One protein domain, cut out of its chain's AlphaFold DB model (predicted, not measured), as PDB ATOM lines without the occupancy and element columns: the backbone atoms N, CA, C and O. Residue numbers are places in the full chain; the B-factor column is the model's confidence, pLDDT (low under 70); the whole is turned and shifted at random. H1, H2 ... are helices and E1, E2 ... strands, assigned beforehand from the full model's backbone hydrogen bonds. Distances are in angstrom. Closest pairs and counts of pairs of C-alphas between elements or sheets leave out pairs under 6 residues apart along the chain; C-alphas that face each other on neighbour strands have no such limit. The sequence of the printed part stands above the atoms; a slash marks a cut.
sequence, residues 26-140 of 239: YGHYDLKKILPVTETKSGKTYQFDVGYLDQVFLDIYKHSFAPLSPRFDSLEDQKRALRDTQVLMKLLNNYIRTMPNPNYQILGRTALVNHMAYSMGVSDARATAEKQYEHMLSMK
ATOM      1  N   TYR A  26     265.538 307.572 353.226       89.38
ATOM      2  CA  TYR A  26     266.635 306.737 352.739       89.38
ATOM      3  C   TYR A  26     267.035 307.140 351.315       89.38
ATOM      4  O   TYR A  26     266.172 307.310 350.438       89.38
ATOM      5  N   GLY A  27     268.345 307.235 351.075       90.12
ATOM      6  CA  GLY A  27     268.920 307.703 349.821       90.12
ATOM      7  C   GLY A  27     268.543 306.889 348.574       90.12
ATOM      8  O   GLY A  27     268.007 305.779 348.618       90.12
ATOM      9  N   HIS A  28     268.849 307.466 347.410       93.31
ATOM     10  CA  HIS A  28     268.698 306.823 346.104       93.31
ATOM     11  C   HIS A  28     270.078 306.465 345.547       93.31
ATOM     12  O   HIS A  28     270.737 307.285 344.906       93.31
ATOM     13  N   TYR A  29     270.526 305.240 345.816       94.38
ATOM     14  CA  TYR A  29     271.863 304.779 345.454       94.38
ATOM     15  C   TYR A  29     271.884 304.033 344.116       94.38
ATOM     16  O   TYR A  29     271.015 303.216 343.822       94.38
ATOM     17  N   ASP A  30     272.922 304.280 343.316       93.44
ATOM     18  CA  ASP A  30     273.243 303.489 342.128       93.44
ATOM     19  C   ASP A  30     274.384 302.531 342.469       93.44
ATOM     20  O   ASP A  30     275.565 302.858 342.342       93.44
ATOM     21  N   LEU A  31     274.027 301.325 342.909       91.31
ATOM     22  CA  LEU A  31     274.990 300.331 343.388       91.31
ATOM     23  C   LEU A  31     275.978 299.862 342.310       91.31
ATOM     24  O   LEU A  31     276.994 299.260 342.645       91.31
ATOM     25  N   LYS A  32     275.743 300.161 341.024       87.62
ATOM     26  CA  LYS A  32     276.726 299.887 339.962       87.62
ATOM     27  C   LYS A  32     278.002 300.709 340.143       87.62
ATOM     28  O   LYS A  32     279.070 300.257 339.741       87.62
ATOM     29  N   LYS A  33     277.912 301.872 340.797       87.88
ATOM     30  CA  LYS A  33     279.061 302.732 341.115       87.88
ATOM     31  C   LYS A  33     279.983 302.149 342.185       87.88
ATOM     32  O   LYS A  33     281.076 302.659 342.363       87.88
ATOM     33  N   ILE A  34     279.571 301.089 342.881       86.56
ATOM     34  CA  ILE A  34     280.391 300.435 343.911       86.56
ATOM     35  C   ILE A  34     281.511 299.608 343.290       86.56
ATOM     36  O   ILE A  34     282.559 299.451 343.906       86.56
ATOM     37  N   LEU A  35     281.310 299.083 342.081       82.75
ATOM     38  CA  LEU A  35     282.322 298.321 341.359       82.75
ATOM     39  C   LEU A  35     282.486 298.896 339.945       82.75
ATOM     40  O   LEU A  35     282.059 298.265 338.971       82.75
ATOM     41  N   PRO A  36     283.049 300.114 339.816       79.69
ATOM     42  CA  PRO A  36     283.267 300.733 338.522       79.69
ATOM     43  C   PRO A  36     284.184 299.865 337.659       79.69
ATOM     44  O   PRO A  36     285.160 299.273 338.126       79.69
ATOM     45  N   VAL A  37     283.867 299.818 336.368       80.62
ATOM     46  CA  VAL A  37     284.712 299.169 335.368       80.62
ATOM     47  C   VAL A  37     285.720 300.193 334.878       80.62
ATOM     48  O   VAL A  37     285.336 301.184 334.261       80.62
ATOM     49  N   THR A  38     287.002 299.935 335.119       78.25
ATOM     50  CA  THR A  38     288.075 300.742 334.533       78.25
ATOM     51  C   THR A  38     288.700 299.972 333.382       78.25
ATOM     52  O   THR A  38     289.283 298.902 333.581       78.25
ATOM     53  N   GLU A  39     288.566 300.502 332.167       82.31
ATOM     54  CA  GLU A  39     289.255 299.972 330.993       82.31
ATOM     55  C   GLU A  39     290.706 300.458 330.983       82.31
ATOM     56  O   GLU A  39     290.993 301.652 330.987       82.31
ATOM     57  N   THR A  40     291.633 299.506 330.995       77.44
ATOM     58  CA  THR A  40     293.073 299.746 330.886       77.44
ATOM     59  C   THR A  40     293.591 299.116 329.597       77.44
ATOM     60  O   THR A  40     292.944 298.239 329.022       77.44
ATOM     61  N   LYS A  41     294.801 299.489 329.162       78.12
ATOM     62  CA  LYS A  41     295.466 298.831 328.018       78.12
ATOM     63  C   LYS A  41     295.646 297.314 328.223       78.12
ATOM     64  O   LYS A  41     295.761 296.585 327.249       78.12
ATOM     65  N   SER A  42     295.645 296.849 329.475       77.69
ATOM     66  CA  SER A  42     295.736 295.442 329.891       77.69
ATOM     67  C   SER A  42     294.381 294.742 330.092       77.69
ATOM     68  O   SER A  42     294.351 293.597 330.532       77.69
ATOM     69  N   GLY A  43     293.258 295.406 329.795       79.75
ATOM     70  CA  GLY A  43     291.904 294.872 329.970       79.75
ATOM     71  C   GLY A  43     291.082 295.600 331.037       79.75
ATOM     72  O   GLY A  43     291.430 296.694 331.487       79.75
ATOM     73  N   LYS A  44     289.952 295.005 331.429       76.31
ATOM     74  CA  LYS A  44     289.030 295.564 332.431       76.31
ATOM     75  C   LYS A  44     289.509 295.252 333.842       76.31
ATOM     76  O   LYS A  44     289.789 294.099 334.159       76.31
ATOM     77  N   THR A  45     289.554 296.270 334.691       69.94
ATOM     78  CA  THR A  45     289.814 296.124 336.126       69.94
ATOM     79  C   THR A  45     288.579 296.522 336.924       69.94
ATOM     80  O   THR A  45     287.821 297.409 336.522       69.94
ATOM     81  N   TYR A  46     288.377 295.829 338.042       71.25
ATOM     82  CA  TYR A  46     287.243 296.005 338.941       71.25
ATOM     83  C   TYR A  46     287.808 296.288 340.329       71.25
ATOM     84  O   TYR A  46     288.408 295.408 340.949       71.25
ATOM     85  N   GLN A  47     287.656 297.520 340.798       73.81
ATOM     86  CA  GLN A  47     288.045 297.922 342.146       73.81
ATOM     87  C   GLN A  47     286.827 298.495 342.848       73.81
ATOM     88  O   GLN A  47     286.020 299.169 342.217       73.81
ATOM     89  N   PHE A  48     286.680 298.201 344.138       81.56
ATOM     90  CA  PHE A  48     285.596 298.782 344.913       81.56
ATOM     91  C   PHE A  48     285.809 300.285 345.069       81.56
ATOM     92  O   PHE A  48     286.866 300.706 345.539       81.56
ATOM     93  N   ASP A  49     284.782 301.077 344.768       87.38
ATOM     94  CA  ASP A  49     284.691 302.429 345.307       87.38
ATOM     95  C   ASP A  49     284.294 302.319 346.782       87.38
ATOM     96  O   ASP A  49     283.118 302.232 347.148       87.38
ATOM     97  N   VAL A  50     285.314 302.236 347.635       85.00
ATOM     98  CA  VAL A  50     285.151 302.051 349.077       85.00
ATOM     99  C   VAL A  50     284.456 303.254 349.720       85.00
ATOM    100  O   VAL A  50     283.666 303.068 350.641       85.00
ATOM    101  N   GLY A  51     284.689 304.470 349.214       88.38
ATOM    102  CA  GLY A  51     284.052 305.678 349.736       88.38
ATOM    103  C   GLY A  51     282.551 305.689 349.460       88.38
ATOM    104  O   GLY A  51     281.754 305.930 350.368       88.38
ATOM    105  N   TYR A  52     282.154 305.350 348.232       91.25
ATOM    106  CA  TYR A  52     280.741 305.243 347.879       91.25
ATOM    107  C   TYR A  52     280.051 304.080 348.607       91.25
ATOM    108  O   TYR A  52     278.928 304.227 349.092       91.25
ATOM    109  N   LEU A  53     280.736 302.941 348.749       89.69
ATOM    110  CA  LEU A  53     280.254 301.806 349.536       89.69
ATOM    111  C   LEU A  53     279.992 302.197 350.999       89.69
ATOM    112  O   LEU A  53     278.921 301.895 351.527       89.69
ATOM    113  N   ASP A  54     280.935 302.897 351.630       89.44
ATOM    114  CA  ASP A  54     280.816 303.341 353.021       89.44
ATOM    115  C   ASP A  54     279.700 304.375 353.202       89.44
ATOM    116  O   ASP A  54     278.997 304.344 354.211       89.44
ATOM    117  N   GLN A  55     279.471 305.240 352.209       92.56
ATOM    118  CA  GLN A  55     278.340 306.168 352.210       92.56
ATOM    119  C   GLN A  55     277.000 305.421 352.235       92.56
ATOM    120  O   GLN A  55     276.127 305.756 353.037       92.56
ATOM    121  N   VAL A  56     276.835 304.409 351.377       92.38
ATOM    122  CA  VAL A  56     275.606 303.601 351.338       92.38
ATOM    123  C   VAL A  56     275.440 302.844 352.658       92.38
ATOM    124  O   VAL A  56     274.355 302.812 353.235       92.38
ATOM    125  N   PHE A  57     276.526 302.270 353.179       89.19
ATOM    126  CA  PHE A  57     276.522 301.549 354.449       89.19
ATOM    127  C   PHE A  57     276.118 302.435 355.617       89.19
ATOM    128  O   PHE A  57     275.324 302.003 356.447       89.19
ATOM    129  N   LEU A  58     276.650 303.655 355.692       86.94
ATOM    130  CA  LEU A  58     276.336 304.587 356.766       86.94
ATOM    131  C   LEU A  58     274.852 304.964 356.760       86.94
ATOM    132  O   LEU A  58     274.246 305.040 357.827       86.94
ATOM    133  N   ASP A  59     274.256 305.142 355.580       89.19
ATOM    134  CA  ASP A  59     272.834 305.461 355.467       89.19
ATOM    135  C   ASP A  59     271.943 304.261 355.811       89.19
ATOM    136  O   ASP A  59     271.002 304.380 356.600       89.19
ATOM    137  N   ILE A  60     272.297 303.061 355.330       88.44
ATOM    138  CA  ILE A  60     271.633 301.820 355.752       88.44
ATOM    139  C   ILE A  60     271.746 301.662 357.272       88.44
ATOM    140  O   ILE A  60     270.750 301.375 357.934       88.44
ATOM    141  N   TYR A  61     272.932 301.861 357.849       80.69
ATOM    142  CA  TYR A  61     273.181 301.749 359.285       80.69
ATOM    143  C   TYR A  61     272.342 302.758 360.074       80.69
ATOM    144  O   TYR A  61     271.676 302.375 361.033       80.69
ATOM    145  N   LYS A  62     272.294 304.024 359.645       79.19
ATOM    146  CA  LYS A  62     271.473 305.075 360.265       79.19
ATOM    147  C   LYS A  62     270.002 304.667 360.361       79.19
ATOM    148  O   LYS A  62     269.385 304.871 361.401       79.19
ATOM    149  N   HIS A  63     269.457 304.045 359.319       74.50
ATOM    150  CA  HIS A  63     268.038 303.690 359.265       74.50
ATOM    151  C   HIS A  63     267.709 302.313 359.855       74.50
ATOM    152  O   HIS A  63     266.617 302.109 360.386       74.50
ATOM    153  N   SER A  64     268.630 301.352 359.764       64.88
ATOM    154  CA  SER A  64     268.401 299.944 360.131       64.88
ATOM    155  C   SER A  64     269.004 299.535 361.469       64.88
ATOM    156  O   SER A  64     268.568 298.549 362.066       64.88
ATOM    157  N   PHE A  65     269.996 300.298 361.922       54.06
ATOM    158  CA  PHE A  65     270.883 299.981 363.029       54.06
ATOM    159  C   PHE A  65     271.102 301.175 363.964       54.06
ATOM    160  O   PHE A  65     271.913 301.086 364.886       54.06
ATOM    161  N   ALA A  66     270.355 302.279 363.791       49.66
ATOM    162  CA  ALA A  66     270.167 303.217 364.888       49.66
ATOM    163  C   ALA A  66     269.783 302.365 366.093       49.66
ATOM    164  O   ALA A  66     268.823 301.584 365.989       49.66
ATOM    165  N   PRO A  67     270.577 302.414 367.176       41.66
ATOM    166  CA  PRO A  67     270.343 301.534 368.285       41.66
ATOM    167  C   PRO A  67     268.894 301.811 368.678       41.66
ATOM    168  O   PRO A  67     268.539 302.930 369.041       41.66
ATOM    169  N   LEU A  68     268.072 300.761 368.563       45.00
ATOM    170  CA  LEU A  68     266.813 300.590 369.281       45.00
ATOM    171  C   LEU A  68     265.511 300.941 368.544       45.00
ATOM    172  O   LEU A  68     264.457 300.803 369.157       45.00
ATOM    173  N   SER A  69     265.527 301.275 367.246       48.22
ATOM    174  CA  SER A  69     264.359 301.153 366.340       48.22
ATOM    175  C   SER A  69     264.760 301.454 364.893       48.22
ATOM    176  O   SER A  69     265.240 302.560 364.647       48.22
ATOM    177  N   PRO A  70     264.514 300.559 363.915       55.06
ATOM    178  CA  PRO A  70     264.599 300.943 362.515       55.06
ATOM    179  C   PRO A  70     263.586 302.058 362.253       55.06
ATOM    180  O   PRO A  70     262.389 301.865 362.473       55.06
ATOM    181  N   ARG A  71     264.056 303.226 361.825       63.09
ATOM    182  CA  ARG A  71     263.206 304.367 361.487       63.09
ATOM    183  C   ARG A  71     263.428 304.660 360.019       63.09
ATOM    184  O   ARG A  71     264.414 305.287 359.669       63.09
ATOM    185  N   PHE A  72     262.532 304.155 359.185       74.06
ATOM    186  CA  PHE A  72     262.410 304.597 357.804       74.06
ATOM    187  C   PHE A  72     261.278 305.612 357.739       74.06
ATOM    188  O   PHE A  72     260.253 305.405 358.392       74.06
ATOM    189  N   ASP A  73     261.461 306.675 356.960       79.06
ATOM    190  CA  ASP A  73     260.415 307.677 356.728       79.06
ATOM    191  C   ASP A  73     259.174 307.054 356.064       79.06
ATOM    192  O   ASP A  73     258.033 307.354 356.410       79.06
ATOM    193  N   SER A  74     259.389 306.081 355.169       84.06
ATOM    194  CA  SER A  74     258.313 305.376 354.472       84.06
ATOM    195  C   SER A  74     258.551 303.866 354.339       84.06
ATOM    196  O   SER A  74     259.674 303.361 354.421       84.06
ATOM    197  N   LEU A  75     257.478 303.117 354.061       85.12
ATOM    198  CA  LEU A  75     257.583 301.700 353.689       85.12
ATOM    199  C   LEU A  75     258.409 301.510 352.404       85.12
ATOM    200  O   LEU A  75     259.098 300.503 352.248       85.12
ATOM    201  N   GLU A  76     258.357 302.471 351.480       88.94
ATOM    202  CA  GLU A  76     259.142 302.411 350.249       88.94
ATOM    203  C   GLU A  76     260.636 302.597 350.516       88.94
ATOM    204  O   GLU A  76     261.454 301.932 349.881       88.94
ATOM    205  N   ASP A  77     260.997 303.421 351.494       89.19
ATOM    206  CA  ASP A  77     262.375 303.614 351.950       89.19
ATOM    207  C   ASP A  77     262.910 302.340 352.590       89.19
ATOM    208  O   ASP A  77     263.985 301.863 352.226       89.19
ATOM    209  N   GLN A  78     262.104 301.715 353.450       87.31
ATOM    210  CA  GLN A  78     262.430 300.417 354.033       87.31
ATOM    211  C   GLN A  78     262.663 299.353 352.951       87.31
ATOM    212  O   GLN A  78     263.630 298.589 353.020       87.31
ATOM    213  N   LYS A  79     261.792 299.292 351.934       91.06
ATOM    214  CA  LYS A  79     261.942 298.356 350.813       91.06
ATOM    215  C   LYS A  79     263.189 298.660 349.980       91.06
ATOM    216  O   LYS A  79     263.856 297.714 349.563       91.06
ATOM    217  N   ARG A  80     263.506 299.937 349.720       93.50
ATOM    218  CA  ARG A  80     264.733 300.345 349.009       93.50
ATOM    219  C   ARG A  80     265.975 299.917 349.785       93.50
ATOM    220  O   ARG A  80     266.783 299.175 349.236       93.50
ATOM    221  N   ALA A  81     266.063 300.264 351.065       92.50
ATOM    222  CA  ALA A  81     267.196 299.900 351.907       92.50
ATOM    223  C   ALA A  81     267.382 298.383 352.026       92.50
ATOM    224  O   ALA A  81     268.510 297.895 351.961       92.50
ATOM    225  N   LEU A  82     266.292 297.614 352.137       92.06
ATOM    226  CA  LEU A  82     266.366 296.151 352.135       92.06
ATOM    227  C   LEU A  82     266.909 295.608 350.808       92.06
ATOM    228  O   LEU A  82     267.779 294.736 350.822       92.06
ATOM    229  N   ARG A  83     266.425 296.118 349.667       94.69
ATOM    230  CA  ARG A  83     266.937 295.712 348.349       94.69
ATOM    231  C   ARG A  83     268.426 296.010 348.222       94.69
ATOM    232  O   ARG A  83     269.180 295.117 347.838       94.69
ATOM    233  N   ASP A  84     268.849 297.212 348.598       95.69
ATOM    234  CA  ASP A  84     270.251 297.609 348.491       95.69
ATOM    235  C   ASP A  84     271.138 296.761 349.404       95.69
ATOM    236  O   ASP A  84     272.134 296.193 348.956       95.69
ATOM    237  N   THR A  85     270.711 296.552 350.651       94.94
ATOM    238  CA  THR A  85     271.388 295.667 351.610       94.94
ATOM    239  C   THR A  85     271.557 294.253 351.046       94.94
ATOM    240  O   THR A  85     272.637 293.671 351.143       94.94
ATOM    241  N   GLN A  86     270.526 293.691 350.405       95.38
ATOM    242  CA  GLN A  86     270.596 292.358 349.799       95.38
ATOM    243  C   GLN A  86     271.559 292.292 348.607       95.38
ATOM    244  O   GLN A  86     272.251 291.283 348.442       95.38
ATOM    245  N   VAL A  87     271.615 293.335 347.774       95.25
ATOM    246  CA  VAL A  87     272.568 293.414 346.656       95.25
ATOM    247  C   VAL A  87     274.000 293.473 347.185       95.25
ATOM    248  O   VAL A  87     274.842 292.685 346.753       95.25
ATOM    249  N   LEU A  88     274.260 294.342 348.161       95.00
ATOM    250  CA  LEU A  88     275.572 294.516 348.791       95.00
ATOM    251  C   LEU A  88     276.041 293.241 349.493       95.00
ATOM    252  O   LEU A  88     277.182 292.818 349.319       95.00
ATOM    253  N   MET A  89     275.138 292.588 350.227       95.38
ATOM    254  CA  MET A  89     275.388 291.301 350.868       95.38
ATOM    255  C   MET A  89     275.810 290.245 349.842       95.38
ATOM    256  O   MET A  89     276.842 289.602 350.015       95.38
ATOM    257  N   LYS A  90     275.057 290.081 348.745       94.75
ATOM    258  CA  LYS A  90     275.405 289.121 347.681       94.75
ATOM    259  C   LYS A  90     276.750 289.448 347.034       94.75
ATOM    260  O   LYS A  90     277.546 288.539 346.809       94.75
ATOM    261  N   LEU A  91     276.998 290.726 346.745       92.44
ATOM    262  CA  LEU A  91     278.236 291.199 346.129       92.44
ATOM    263  C   LEU A  91     279.454 290.863 346.996       92.44
ATOM    264  O   LEU A  91     280.386 290.215 346.522       92.44
ATOM    265  N   LEU A  92     279.426 291.252 348.272       92.88
ATOM    266  CA  LEU A  92     280.548 291.058 349.187       92.88
ATOM    267  C   LEU A  92     280.740 289.586 349.567       92.88
ATOM    268  O   LEU A  92     281.872 289.108 349.546       92.88
ATOM    269  N   ASN A  93     279.654 288.836 349.798       94.75
ATOM    270  CA  ASN A  93     279.731 287.393 350.058       94.75
ATOM    271  C   ASN A  93     280.367 286.643 348.875       94.75
ATOM    272  O   ASN A  93     281.201 285.759 349.075       94.75
ATOM    273  N   ASN A  94     280.013 287.007 347.637       92.19
ATOM    274  CA  ASN A  94     280.629 286.422 346.448       92.19
ATOM    275  C   ASN A  94     282.108 286.787 346.333       92.19
ATOM    276  O   ASN A  94     282.918 285.907 346.051       92.19
ATOM    277  N   TYR A  95     282.455 288.049 346.583       88.88
ATOM    278  CA  TYR A  95     283.833 288.519 346.518       88.88
ATOM    279  C   TYR A  95     284.738 287.754 347.493       88.88
ATOM    280  O   TYR A  95     285.747 287.188 347.072       88.88
ATOM    281  N   ILE A  96     284.344 287.635 348.769       91.50
ATOM    282  CA  ILE A  96     285.152 286.905 349.759       91.50
ATOM    283  C   ILE A  96     285.224 285.402 349.470       91.50
ATOM    284  O   ILE A  96     286.236 284.781 349.767       91.50
ATOM    285  N   ARG A  97     284.200 284.804 348.839       91.38
ATOM    286  CA  ARG A  97     284.223 283.383 348.446       91.38
ATOM    287  C   ARG A  97     285.275 283.097 347.374       91.38
ATOM    288  O   ARG A  97     285.809 281.995 347.323       91.38
ATOM    289  N   THR A  98     285.555 284.073 346.514       87.50
ATOM    290  CA  THR A  98     286.561 283.954 345.448       87.50
ATOM    291  C   THR A  98     287.972 284.347 345.885       87.50
ATOM    292  O   THR A  98     288.899 284.241 345.087       87.50
ATOM    293  N   MET A  99     288.157 284.789 347.135       82.25
ATOM    294  CA  MET A  99     289.450 285.231 347.653       82.25
ATOM    295  C   MET A  99     289.940 284.314 348.774       82.25
ATOM    296  O   MET A  99     289.286 284.239 349.809       82.25
ATOM    297  N   PRO A 100     291.105 283.657 348.627       73.25
ATOM    298  CA  PRO A 100     291.628 282.778 349.671       73.25
ATOM    299  C   PRO A 100     292.002 283.535 350.955       73.25
ATOM    300  O   PRO A 100     291.873 282.975 352.035       73.25
ATOM    301  N   ASN A 101     292.401 284.810 350.847       79.44
ATOM    302  CA  ASN A 101     292.760 285.677 351.974       79.44
ATOM    303  C   ASN A 101     292.122 287.068 351.797       79.44
ATOM    304  O   ASN A 101     292.787 287.992 351.317       79.44
ATOM    305  N   PRO A 102     290.823 287.235 352.101       83.81
ATOM    306  CA  PRO A 102     290.163 288.528 351.969       83.81
ATOM    307  C   PRO A 102     290.797 289.554 352.917       83.81
ATOM    308  O   PRO A 102     291.115 289.258 354.066       83.81
ATOM    309  N   ASN A 103     290.964 290.789 352.442       88.00
ATOM    310  CA  ASN A 103     291.472 291.878 353.275       88.00
ATOM    311  C   ASN A 103     290.522 292.134 354.464       88.00
ATOM    312  O   ASN A 103     289.301 292.169 354.293       88.00
ATOM    313  N   TYR A 104     291.098 292.389 355.644       91.06
ATOM    314  CA  TYR A 104     290.411 292.767 356.887       91.06
ATOM    315  C   TYR A 104     289.263 293.774 356.693       91.06
ATOM    316  O   TYR A 104     288.173 293.621 357.238       91.06
ATOM    317  N   GLN A 105     289.488 294.797 355.871       90.31
ATOM    318  CA  GLN A 105     288.512 295.846 355.591       90.31
ATOM    319  C   GLN A 105     287.267 295.335 354.847       90.31
ATOM    320  O   GLN A 105     286.162 295.836 355.064       90.31
ATOM    321  N   ILE A 106     287.430 294.354 353.959       90.38
ATOM    322  CA  ILE A 106     286.316 293.735 353.234       90.38
ATOM    323  C   ILE A 106     285.586 292.734 354.127       90.38
ATOM    324  O   ILE A 106     284.359 292.668 354.073       90.38
ATOM    325  N   LEU A 107     286.303 292.016 354.997       94.00
ATOM    326  CA  LEU A 107     285.682 291.180 356.027       94.00
ATOM    327  C   LEU A 107     284.765 292.004 356.935       94.00
ATOM    328  O   LEU A 107     283.606 291.633 357.096       94.00
ATOM    329  N   GLY A 108     285.230 293.159 357.423       93.69
ATOM    330  CA  GLY A 108     284.415 294.072 358.234       93.69
ATOM    331  C   GLY A 108     283.145 294.529 357.534       93.69
ATOM    332  O   GLY A 108     282.053 294.422 358.088       93.69
ATOM    333  N   ARG A 109     283.251 294.950 356.272       92.75
ATOM    334  CA  ARG A 109     282.073 295.341 355.485       92.75
ATOM    335  C   ARG A 109     281.123 294.171 355.241       92.75
ATOM    336  O   ARG A 109     279.907 294.334 355.300       92.75
ATOM    337  N   THR A 110     281.671 292.982 355.018       95.25
ATOM    338  CA  THR A 110     280.875 291.768 354.831       95.25
ATOM    339  C   THR A 110     280.143 291.394 356.121       95.25
ATOM    340  O   THR A 110     278.949 291.106 356.079       95.25
ATOM    341  N   ALA A 111     280.810 291.463 357.276       95.94
ATOM    342  CA  ALA A 111     280.193 291.235 358.580       95.94
ATOM    343  C   ALA A 111     279.036 292.216 358.826       95.94
ATOM    344  O   ALA A 111     277.910 291.795 359.099       95.94
ATOM    345  N   LEU A 112     279.291 293.513 358.625       92.94
ATOM    346  CA  LEU A 112     278.315 294.581 358.841       92.94
ATOM    347  C   LEU A 112     277.090 294.452 357.932       92.94
ATOM    348  O   LEU A 112     275.964 294.513 358.423       92.94
ATOM    349  N   VAL A 113     277.260 294.230 356.623       94.38
ATOM    350  CA  VAL A 113     276.104 294.132 355.713       94.38
ATOM    351  C   VAL A 113     275.240 292.909 355.996       94.38
ATOM    352  O   VAL A 113     274.016 292.991 355.921       94.38
ATOM    353  N   ASN A 114     275.849 291.786 356.384       95.62
ATOM    354  CA  ASN A 114     275.104 290.594 356.774       95.62
ATOM    355  C   ASN A 114     274.378 290.810 358.116       95.62
ATOM    356  O   ASN A 114     273.239 290.376 358.285       95.62
ATOM    357  N   HIS A 115     274.980 291.546 359.053       92.25
ATOM    358  CA  HIS A 115     274.325 291.938 360.305       92.25
ATOM    359  C   HIS A 115     273.127 292.868 360.058       92.25
ATOM    360  O   HIS A 115     272.049 292.661 360.625       92.25
ATOM    361  N   MET A 116     273.269 293.850 359.164       88.69
ATOM    362  CA  MET A 116     272.167 294.723 358.744       88.69
ATOM    363  C   MET A 116     271.058 293.916 358.052       88.69
ATOM    364  O   MET A 116     269.893 294.028 358.435       88.69
ATOM    365  N   ALA A 117     271.409 293.021 357.124       92.06
ATOM    366  CA  ALA A 117     270.457 292.136 356.451       92.06
ATOM    367  C   ALA A 117     269.670 291.268 357.449       92.06
ATOM    368  O   ALA A 117     268.442 291.185 357.363       92.06
ATOM    369  N   TYR A 118     270.350 290.681 358.439       89.06
ATOM    370  CA  TYR A 118     269.704 289.931 359.517       89.06
ATOM    371  C   TYR A 118     268.724 290.805 360.311       89.06
ATOM    372  O   TYR A 118     267.575 290.417 360.521       89.06
ATOM    373  N   SER A 119     269.131 292.024 360.670       83.56
ATOM    374  CA  SER A 119     268.287 292.987 361.400       83.56
ATOM    375  C   SER A 119     267.039 293.411 360.602       83.56
ATOM    376  O   SER A 119     265.998 293.768 361.171       83.56
ATOM    377  N   MET A 120     267.102 293.312 359.271       85.19
ATOM    378  CA  MET A 120     265.978 293.529 358.358       85.19
ATOM    379  C   MET A 120     265.148 292.266 358.057       85.19
ATOM    380  O   MET A 120     264.145 292.368 357.355       85.19
ATOM    381  N   GLY A 121     265.499 291.103 358.615       84.50
ATOM    382  CA  GLY A 121     264.730 289.858 358.495       84.50
ATOM    383  C   GLY A 121     265.292 288.822 357.516       84.50
ATOM    384  O   GLY A 121     264.606 287.849 357.214       84.50
ATOM    385  N   VAL A 122     266.521 288.994 357.024       87.94
ATOM    386  CA  VAL A 122     267.212 287.977 356.214       87.94
ATOM    387  C   VAL A 122     267.899 286.974 357.147       87.94
ATOM    388  O   VAL A 122     269.046 287.165 357.545       87.94
ATOM    389  N   SER A 123     267.186 285.912 357.526       83.00
ATOM    390  CA  SER A 123     267.615 284.944 358.551       83.00
ATOM    391  C   SER A 123     269.013 284.356 358.314       83.00
ATOM    392  O   SER A 123     269.828 284.316 359.235       83.00
ATOM    393  N   ASP A 124     269.317 283.968 357.073       87.81
ATOM    394  CA  ASP A 124     270.570 283.283 356.713       87.81
ATOM    395  C   ASP A 124     271.810 284.187 356.810       87.81
ATOM    396  O   ASP A 124     272.948 283.710 356.834       87.81
ATOM    397  N   ALA A 125     271.617 285.507 356.904       93.31
ATOM    398  CA  ALA A 125     272.715 286.462 356.977       93.31
ATOM    399  C   ALA A 125     273.449 286.413 358.331       93.31
ATOM    400  O   ALA A 125     274.648 286.679 358.392       93.31
ATOM    401  N   ARG A 126     272.773 285.998 359.414       92.38
ATOM    402  CA  ARG A 126     273.365 285.943 360.763       92.38
ATOM    403  C   ARG A 126     274.649 285.117 360.806       92.38
ATOM    404  O   ARG A 126     275.668 285.614 361.269       92.38
ATOM    405  N   ALA A 127     274.602 283.878 360.316       95.50
ATOM    406  CA  ALA A 127     275.742 282.961 360.382       95.50
ATOM    407  C   ALA A 127     276.951 283.500 359.603       95.50
ATOM    408  O   ALA A 127     278.098 283.343 360.019       95.50
ATOM    409  N   THR A 128     276.697 284.191 358.488       96.50
ATOM    410  CA  THR A 128     277.757 284.834 357.707       96.50
ATOM    411  C   THR A 128     278.389 285.991 358.476       96.50
ATOM    412  O   THR A 128     279.615 286.111 358.460       96.50
ATOM    413  N   ALA A 129     277.582 286.806 359.167       96.50
ATOM    414  CA  ALA A 129     278.075 287.893 360.008       96.50
ATOM    415  C   ALA A 129     278.931 287.378 361.176       96.50
ATOM    416  O   ALA A 129     280.056 287.846 361.333       96.50
ATOM    417  N   GLU A 130     278.450 286.378 361.932       96.75
ATOM    418  CA  GLU A 130     279.205 285.746 363.032       96.75
ATOM    419  C   GLU A 130     280.564 285.229 362.531       96.75
ATOM    420  O   GLU A 130     281.606 285.635 363.042       96.75
ATOM    421  N   LYS A 131     280.567 284.452 361.436       96.81
ATOM    422  CA  LYS A 131     281.797 283.920 360.829       96.81
ATOM    423  C   LYS A 131     282.793 285.015 360.436       96.81
ATOM    424  O   LYS A 131     283.999 284.824 360.570       96.81
ATOM    425  N   GLN A 132     282.318 286.145 359.906       97.44
ATOM    426  CA  GLN A 132     283.216 287.224 359.491       97.44
ATOM    427  C   GLN A 132     283.785 287.984 360.693       97.44
ATOM    428  O   GLN A 132     284.965 288.318 360.664       97.44
ATOM    429  N   TYR A 133     283.009 288.210 361.759       98.25
ATOM    430  CA  TYR A 133     283.545 288.797 362.991       98.25
ATOM    431  C   TYR A 133     284.597 287.894 363.646       98.25
ATOM    432  O   TYR A 133     285.650 288.378 364.052       98.25
ATOM    433  N   GLU A 134     284.362 286.582 363.687       97.88
ATOM    434  CA  GLU A 134     285.341 285.610 364.190       97.88
ATOM    435  C   GLU A 134     286.629 285.621 363.362       97.88
ATOM    436  O   GLU A 134     287.726 285.607 363.919       97.88
ATOM    437  N   HIS A 135     286.515 285.722 362.036       96.75
ATOM    438  CA  HIS A 135     287.677 285.847 361.158       96.75
ATOM    439  C   HIS A 135     288.431 287.166 361.385       96.75
ATOM    440  O   HIS A 135     289.656 287.189 361.425       96.75
ATOM    441  N   MET A 136     287.727 288.280 361.592       97.88
ATOM    442  CA  MET A 136     288.380 289.546 361.939       97.88
ATOM    443  C   MET A 136     289.155 289.438 363.254       97.88
ATOM    444  O   MET A 136     290.301 289.879 363.322       97.88
ATOM    445  N   LEU A 137     288.562 288.815 364.273       97.88
ATOM    446  CA  LEU A 137     289.194 288.633 365.577       97.88
ATOM    447  C   LEU A 137     290.339 287.612 365.545       97.88
ATOM    448  O   LEU A 137     291.286 287.755 366.308       97.88
ATOM    449  N   SER A 138     290.341 286.639 364.627       97.00
ATOM    450  CA  SER A 138     291.516 285.775 364.437       97.00
ATOM    451  C   SER A 138     292.699 286.524 363.809       97.00
ATOM    452  O   SER A 138     293.850 286.217 364.113       97.00
ATOM    453  N   MET A 139     292.434 287.539 362.977       96.25
ATOM    454  CA  MET A 139     293.467 288.412 362.408       96.25
ATOM    455  C   MET A 139     293.947 289.481 363.397       96.25
ATOM    456  O   MET A 139     295.128 289.825 363.417       96.25
ATOM    457  N   LYS A 140     293.025 290.051 364.178       97.50
ATOM    458  CA  LYS A 140     293.286 291.112 365.156       97.50
ATOM    459  C   LYS A 140     292.517 290.831 366.453       97.50
ATOM    460  O   LYS A 140     291.432 291.381 366.643       97.50
TER     461      LYS A 140
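Overview. This is residues 26 to 140 of the 239 residues of an uncharacterized protein of Pseudocitrobacter faecalis (UniProt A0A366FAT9). Look for four longer helices with H4 in the middle: H2 and H3 lie on one side of it and H5 on the other, H5 folding back along H4 and H3 crossing it at a steeper angle. At one end of the longest axis a small hairpin of two strands, E1 and E2, reaches away from H3, H4 and H5, and the short H1 touches H2. The printed part has 115 residues, with five named helices and two named strands in the order H1 E1 E2 H2 H3 H4 H5; the sheet, E1 - E2, is antiparallel, and the class is mostly helix. The whole is compact, with a radius of gyration of the C-alphas of 14.8 A, and spans 47 by 34 by 21 A.

Arrangement. Start at the sheet, where E1, residues 37 to 40, and E2, residues 43 to 46, form an antiparallel hairpin at 145 degrees; N 38 and O 45 are 3.0 A apart and N 40 and O 43 are 2.9 A apart, within hydrogen-bond range. Before E1, H1, residues 31 to 34, touches residues 50 to 53 alone of H2, residues 50 to 64; the closest C-alphas are those of Ile 34 and Leu 53, 5.8 A apart. Next find the hub, H4, residues 104 to 119. Its residues 113 to 119 alone touch H2, at a shallow tilt of 26 degrees, the same way; the closest C-alphas are those of Ser 64 and Met 116, 6.6 A apart. H3, residues 75 to 97, touches H4 at a steep tilt of 38 degrees, opposite ways, a helical hairpin; the closest C-alphas, of Met 89 and Val 113, are 5.7 A apart. H5, residues 125 to 139, makes another helical hairpin with H4, at a shallow tilt of 27 degrees, opposite ways; the closest C-alphas, of Ala 111 and Ala 129, are 4.2 A apart. With two of these three tilts shallow, the helix packing is mostly aligned, but only just. H2 and H3 are close but not clearly touching, with Ile 60 and Ala 81 closest, their C-alphas 6.2 A apart. H3 and H5 are near each other, while H2 and H5 are apart. In H2, H3, H4 and H5 every O i to N i+4 pair is within hydrogen-bond range; H1 is too short for such a pair.

Along the chain. Find C-alpha 31 at (274.990, 300.331, 343.388), where H1 begins; H1 is 5.4 A long, E1 9.5 A and E2 10.2 A. H2 runs 20.2 A. H3, the longest helix, runs 32.8 A from C-alpha 75 at (257.583, 301.700, 353.689). H4 runs 22.6 A, and H5 runs 21.5 A to C-alpha 139 at (293.467, 288.412, 362.408).

Size, cuts and confidence. The two C-alphas farthest apart are those of Lys 41 and Leu 68, 50.3 A. The printed part has no cut, and no link is long. The mean pLDDT of the printed part is 86.4; look for values under 70 at residue 45 and residues 64 to 71.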